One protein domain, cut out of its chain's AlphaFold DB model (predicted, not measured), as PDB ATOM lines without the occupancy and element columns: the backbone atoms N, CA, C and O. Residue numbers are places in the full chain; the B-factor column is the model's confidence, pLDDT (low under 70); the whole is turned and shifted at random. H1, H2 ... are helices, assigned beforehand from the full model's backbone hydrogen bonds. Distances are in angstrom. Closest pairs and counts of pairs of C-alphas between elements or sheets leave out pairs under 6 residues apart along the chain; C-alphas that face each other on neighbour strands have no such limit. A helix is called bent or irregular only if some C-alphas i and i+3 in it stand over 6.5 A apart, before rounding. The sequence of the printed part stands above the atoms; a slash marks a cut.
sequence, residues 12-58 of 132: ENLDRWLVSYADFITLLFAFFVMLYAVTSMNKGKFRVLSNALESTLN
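What this domain is: This is residues 12 to 58 of the 132 residues of the protein "Putative flagellar motor protein (OmpA/MotB)" of Leptospirillum sp. Group II 'C75' (UniProt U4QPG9). A long, straight helix, H1, and a helix about half as long in residues, H2, meet near their ends at a corner and make an open L, with the two arms not packed on each other and nothing in the space between them. The L is thin, with spans of 58 by 22 by 6 A along its three main axes. The printed part has 47 residues, with two named helices in the order H1, H2 and no named strand, and its class is all helix. The whole is extended, with a radius of gyration of the C-alphas of 18.9 A.

Where its parts are: H1 takes residues 12 to 40 and measures 41.7 A from first to last C-alpha. It begins at C-alpha 12, at (30.728, 11.231, -67.523), and ends at C-alpha 40, at (14.094, 43.358, -46.693). Met 41 and Asn 42 follow. H2 takes residues 43 to 57, is 21.1 A long and ends at C-alpha 57, at (-9.264, 35.464, -37.482). Asn 58 comes after it.

How they stand to each other: H1 and H2 are joined by a tight link of 2 residues, yet they are apart, with no C-alpha of the one within 8 A of the other. Residues 12 to 37 of H1 stand free, as do residues 39 to 45, of which 43 to 45 belong to H2, and residues 47 to 58, of which 47 to 57 belong to H2. Neither helix is bent. In H1, 22 of 25 O i to N i+4 pairs are within hydrogen-bond range, and in H2 10 of 11.

The domain as a whole: The C-alphas of Glu 12 and Asn 58, the first and last printed, are the two farthest apart, at 59.2 A. The printed part has no cut and no long link. Its mean pLDDT is 81.1; residues 12 to 13, residue 15 and residues 42 to 46 are under 70.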
ATOM      1  N   GLU A  12      32.003  11.885 -67.842       61.72
ATOM      2  CA  GLU A  12      30.728  11.231 -67.523       61.72
ATOM      3  C   GLU A  12      30.450  11.079 -66.023       61.72
ATOM      4  O   GLU A  12      29.290  11.085 -65.597       61.72
ATOM      5  N   ASN A  13      31.497  10.919 -65.209       64.38
ATOM      6  CA  ASN A  13      31.318  10.711 -63.776       64.38
ATOM      7  C   ASN A  13      31.114  12.045 -63.047       64.38
ATOM      8  O   ASN A  13      30.312  12.118 -62.123       64.38
ATOM      9  N   LEU A  14      31.762  13.125 -63.497       72.25
ATOM     10  CA  LEU A  14      31.513  14.462 -62.955       72.25
ATOM     11  C   LEU A  14      30.145  14.988 -63.405       72.25
ATOM     12  O   LEU A  14      29.419  15.550 -62.587       72.25
ATOM     13  N   ASP A  15      29.768  14.756 -64.666       69.69
ATOM     14  CA  ASP A  15      28.532  15.261 -65.274       69.69
ATOM     15  C   ASP A  15      27.274  14.775 -64.536       69.69
ATOM     16  O   ASP A  15      26.319  15.532 -64.370       69.69
ATOM     17  N   ARG A  16      27.276  13.550 -63.993       77.00
ATOM     18  CA  ARG A  16      26.149  13.019 -63.199       77.00
ATOM     19  C   ARG A  16      26.014  13.670 -61.821       77.00
ATOM     20  O   ARG A  16      24.898  13.836 -61.337       77.00
ATOM     21  N   TRP A  17      27.127  14.037 -61.188       85.00
ATOM     22  CA  TRP A  17      27.122  14.693 -59.873       85.00
ATOM     23  C   TRP A  17      26.922  16.206 -59.991       85.00
ATOM     24  O   TRP A  17      26.277  16.814 -59.138       85.00
ATOM     25  N   LEU A  18      27.422  16.805 -61.075       83.81
ATOM     26  CA  LEU A  18      27.203  18.201 -61.444       83.81
ATOM     27  C   LEU A  18      25.717  18.523 -61.596       83.81
ATOM     28  O   LEU A  18      25.315  19.612 -61.210       83.81
ATOM     29  N   VAL A  19      24.899  17.584 -62.082       83.75
ATOM     30  CA  VAL A  19      23.442  17.773 -62.179       83.75
ATOM     31  C   VAL A  19      22.817  17.982 -60.795       83.75
ATOM     32  O   VAL A  19      22.118  18.972 -60.585       83.75
ATOM     33  N   SER A  20      23.129  17.123 -59.822       86.06
ATOM     34  CA  SER A  20      22.619  17.263 -58.448       86.06
ATOM     35  C   SER A  20      23.225  18.465 -57.705       86.06
ATOM     36  O   SER A  20      22.585  19.049 -56.832       86.06
ATOM     37  N   TYR A  21      24.454  18.863 -58.047       91.62
ATOM     38  CA  TYR A  21      25.115  20.039 -57.473       91.62
ATOM     39  C   TYR A  21      24.575  21.360 -58.035       91.62
ATOM     40  O   TYR A  21      24.354  22.312 -57.284       91.62
ATOM     41  N   ALA A  22      24.333  21.417 -59.345       92.50
ATOM     42  CA  ALA A  22      23.695  22.552 -59.993       92.50
ATOM     43  C   ALA A  22      22.299  22.784 -59.400       92.50
ATOM     44  O   ALA A  22      21.970  23.918 -59.059       92.50
ATOM     45  N   ASP A  23      21.532  21.711 -59.179       90.94
ATOM     46  CA  ASP A  23      20.236  21.786 -58.502       90.94
ATOM     47  C   ASP A  23      20.376  22.359 -57.075       90.94
ATOM     48  O   ASP A  23      19.737  23.357 -56.738       90.94
ATOM     49  N   PHE A  24      21.325  21.859 -56.273       90.62
ATOM     50  CA  PHE A  24      21.598  22.388 -54.928       90.62
ATOM     51  C   PHE A  24      21.906  23.894 -54.906       90.62
ATOM     52  O   PHE A  24      21.366  24.625 -54.070       90.62
ATOM     53  N   ILE A  25      22.738  24.383 -55.831       93.25
ATOM     54  CA  ILE A  25      23.048  25.817 -55.931       93.25
ATOM     55  C   ILE A  25      21.784  26.624 -56.245       93.25
ATOM     56  O   ILE A  25      21.588  27.698 -55.671       93.25
ATOM     57  N   THR A  26      20.907  26.121 -57.116       92.12
ATOM     58  CA  THR A  26      19.657  26.818 -57.445       92.12
ATOM     59  C   THR A  26      18.663  26.822 -56.286       92.12
ATOM     60  O   THR A  26      18.033  27.855 -56.048       92.12
ATOM     61  N   LEU A  27      18.578  25.742 -55.500       91.69
ATOM     62  CA  LEU A  27      17.764  25.706 -54.282       91.69
ATOM     63  C   LEU A  27      18.274  26.703 -53.239       91.69
ATOM     64  O   LEU A  27      17.479  27.443 -52.655       91.69
ATOM     65  N   LEU A  28      19.594  26.783 -53.046       92.19
ATOM     66  CA  LEU A  28      20.204  27.792 -52.181       92.19
ATOM     67  C   LEU A  28      19.938  29.209 -52.682       92.19
ATOM     68  O   LEU A  28      19.619  30.080 -51.880       92.19
ATOM     69  N   PHE A  29      20.048  29.446 -53.987       92.88
ATOM     70  CA  PHE A  29      19.783  30.752 -54.585       92.88
ATOM     71  C   PHE A  29      18.321  31.167 -54.399       92.88
ATOM     72  O   PHE A  29      18.053  32.270 -53.922       92.88
ATOM     73  N   ALA A  30      17.375  30.278 -54.699       93.88
ATOM     74  CA  ALA A  30      15.950  30.528 -54.509       93.88
ATOM     75  C   ALA A  30      15.617  30.786 -53.031       93.88
ATOM     76  O   ALA A  30      14.916  31.747 -52.708       93.88
ATOM     77  N   PHE A  31      16.169  29.982 -52.122       89.88
ATOM     78  CA  PHE A  31      15.996  30.170 -50.686       89.88
ATOM     79  C   PHE A  31      16.630  31.478 -50.189       89.88
ATOM     80  O   PHE A  31      16.012  32.204 -49.412       89.88
ATOM     81  N   PHE A  32      17.827  31.819 -50.664       90.06
ATOM     82  CA  PHE A  32      18.527  33.054 -50.321       90.06
ATOM     83  C   PHE A  32      17.753  34.286 -50.791       90.06
ATOM     84  O   PHE A  32      17.563  35.216 -50.012       90.06
ATOM     85  N   VAL A  33      17.242  34.276 -52.025       92.00
ATOM     86  CA  VAL A  33      16.401  35.354 -52.564       92.00
ATOM     87  C   VAL A  33      15.080  35.458 -51.800       92.00
ATOM     88  O   VAL A  33      14.658  36.566 -51.468       92.00
ATOM     89  N   MET A  34      14.447  34.330 -51.461       92.00
ATOM     90  CA  MET A  34      13.227  34.313 -50.648       92.00
ATOM     91  C   MET A  34      13.480  34.911 -49.259       92.00
ATOM     92  O   MET A  34      12.745  35.797 -48.820       92.00
ATOM     93  N   LEU A  35      14.541  34.474 -48.576       88.44
ATOM     94  CA  LEU A  35      14.897  34.977 -47.254       88.44
ATOM     95  C   LEU A  35      15.322  36.450 -47.306       88.44
ATOM     96  O   LEU A  35      14.963  37.209 -46.408       88.44
ATOM     97  N   TYR A  36      16.018  36.873 -48.363       90.56
ATOM     98  CA  TYR A  36      16.370  38.269 -48.624       90.56
ATOM     99  C   TYR A  36      15.127  39.142 -48.823       90.56
ATOM    100  O   TYR A  36      15.027  40.221 -48.239       90.56
ATOM    101  N   ALA A  37      14.141  38.666 -49.586       87.12
ATOM    102  CA  ALA A  37      12.879  39.371 -49.766       87.12
ATOM    103  C   ALA A  37      12.143  39.527 -48.427       87.12
ATOM    104  O   ALA A  37      11.728  40.633 -48.090       87.12
ATOM    105  N   VAL A  38      12.054  38.458 -47.628       84.00
ATOM    106  CA  VAL A  38      11.391  38.487 -46.313       84.00
ATOM    107  C   VAL A  38      12.125  39.402 -45.324       84.00
ATOM    108  O   VAL A  38      11.481  40.170 -44.614       84.00
ATOM    109  N   THR A  39      13.460  39.383 -45.295       83.31
ATOM    110  CA  THR A  39      14.254  40.247 -44.398       83.31
ATOM    111  C   THR A  39      14.291  41.713 -44.838       83.31
ATOM    112  O   THR A  39      14.382  42.597 -43.987       83.31
ATOM    113  N   SER A  40      14.163  41.995 -46.137       78.44
ATOM    114  CA  SER A  40      14.094  43.358 -46.693       78.44
ATOM    115  C   SER A  40      12.692  43.983 -46.593       78.44
ATOM    116  O   SER A  40      12.517  45.195 -46.767       78.44
ATOM    117  N   MET A  41      11.662  43.199 -46.249       73.88
ATOM    118  CA  MET A  41      10.339  43.745 -45.963       73.88
ATOM    119  C   MET A  41      10.367  44.528 -44.651       73.88
ATOM    120  O   MET A  41      10.229  44.009 -43.547       73.88
ATOM    121  N   ASN A  42      10.544  45.834 -44.817       65.31
ATOM    122  CA  ASN A  42      10.478  46.855 -43.791       65.31
ATOM    123  C   ASN A  42       9.337  46.558 -42.795       65.31
ATOM    124  O   ASN A  42       8.180  46.403 -43.206       65.31
ATOM    125  N   LYS A  43       9.661  46.488 -41.495       66.56
ATOM    126  CA  LYS A  43       8.784  46.061 -40.377       66.56
ATOM    127  C   LYS A  43       7.379  46.693 -40.399       66.56
ATOM    128  O   LYS A  43       6.431  46.136 -39.852       66.56
ATOM    129  N   GLY A  44       7.230  47.845 -41.057       66.12
ATOM    130  CA  GLY A  44       5.953  48.524 -41.275       66.12
ATOM    131  C   GLY A  44       4.932  47.760 -42.133       66.12
ATOM    132  O   GLY A  44       3.744  47.836 -41.829       66.12
ATOM    133  N   LYS A  45       5.345  46.997 -43.159       65.38
ATOM    134  CA  LYS A  45       4.406  46.242 -44.025       65.38
ATOM    135  C   LYS A  45       3.928  44.937 -43.384       65.38
ATOM    136  O   LYS A  45       2.791  44.538 -43.613       65.38
ATOM    137  N   PHE A  46       4.754  44.325 -42.533       66.56
ATOM    138  CA  PHE A  46       4.355  43.155 -41.746       66.56
ATOM    139  C   PHE A  46       3.219  43.511 -40.780       66.56
ATOM    140  O   PHE A  46       2.222  42.808 -40.739       66.56
ATOM    141  N   ARG A  47       3.291  44.675 -40.117       71.44
ATOM    142  CA  ARG A  47       2.258  45.143 -39.173       71.44
ATOM    143  C   ARG A  47       0.873  45.312 -39.813       71.44
ATOM    144  O   ARG A  47      -0.133  45.000 -39.190       71.44
ATOM    145  N   VAL A  48       0.814  45.791 -41.057       72.81
ATOM    146  CA  VAL A  48      -0.455  45.948 -41.795       72.81
ATOM    147  C   VAL A  48      -1.058  44.587 -42.150       72.81
ATOM    148  O   VAL A  48      -2.266  44.404 -42.025       72.81
ATOM    149  N   LEU A  49      -0.220  43.623 -42.533       75.19
ATOM    150  CA  LEU A  49      -0.658  42.257 -42.805       75.19
ATOM    151  C   LEU A  49      -1.116  41.546 -41.518       75.19
ATOM    152  O   LEU A  49      -2.172  40.921 -41.518       75.19
ATOM    153  N   SER A  50      -0.368  41.693 -40.416       78.19
ATOM    154  CA  SER A  50      -0.712  41.143 -39.096       78.19
ATOM    155  C   SER A  50      -2.060  41.663 -38.606       78.19
ATOM    156  O   SER A  50      -2.906  40.865 -38.221       78.19
ATOM    157  N   ASN A  51      -2.314  42.971 -38.716       79.50
ATOM    158  CA  ASN A  51      -3.592  43.566 -38.319       79.50
ATOM    159  C   ASN A  51      -4.774  43.036 -39.153       79.50
ATOM    160  O   ASN A  51      -5.863  42.827 -38.621       79.50
ATOM    161  N   ALA A  52      -4.586  42.815 -40.459       78.44
ATOM    162  CA  ALA A  52      -5.623  42.238 -41.318       78.44
ATOM    163  C   ALA A  52      -5.908  40.766 -40.968       78.44
ATOM    164  O   ALA A  52      -7.058  40.321 -40.986       78.44
ATOM    165  N   LEU A  53      -4.866  40.020 -40.610       80.75
ATOM    166  CA  LEU A  53      -4.953  38.619 -40.212       80.75
ATOM    167  C   LEU A  53      -5.600  38.478 -38.820       80.75
ATOM    168  O   LEU A  53      -6.511  37.676 -38.645       80.75
ATOM    169  N   GLU A  54      -5.244  39.332 -37.860       82.00
ATOM    170  CA  GLU A  54      -5.931  39.430 -36.564       82.00
ATOM    171  C   GLU A  54      -7.400  39.830 -36.728       82.00
ATOM    172  O   GLU A  54      -8.277  39.235 -36.108       82.00
ATOM    173  N   SER A  55      -7.696  40.806 -37.588       76.06
ATOM    174  CA  SER A  55      -9.071  41.248 -37.823       76.06
ATOM    175  C   SER A  55      -9.932  40.137 -38.427       76.06
ATOM    176  O   SER A  55     -11.077  39.977 -38.021       76.06
ATOM    177  N   THR A  56      -9.396  39.331 -39.348       78.50
ATOM    178  CA  THR A  56     -10.139  38.241 -40.006       78.50
ATOM    179  C   THR A  56     -10.259  36.986 -39.141       78.50
ATOM    180  O   THR A  56     -11.331  36.384 -39.107       78.50
ATOM    181  N   LEU A  57      -9.219  36.618 -38.386       80.25
ATOM    182  CA  LEU A  57      -9.264  35.464 -37.482       80.25
ATOM    183  C   LEU A  57     -10.102  35.718 -36.219       80.25
ATOM    184  O   LEU A  57     -10.734  34.790 -35.715       80.25
ATOM    185  N   ASN A  58     -10.176  36.964 -35.741       74.06
ATOM    186  CA  ASN A  58     -11.010  37.331 -34.590       74.06
ATOM    187  C   ASN A  58     -12.501  37.517 -34.934       74.06
ATOM    188  O   ASN A  58     -13.286  37.855 -34.052       74.06
TER     189      ASN A  58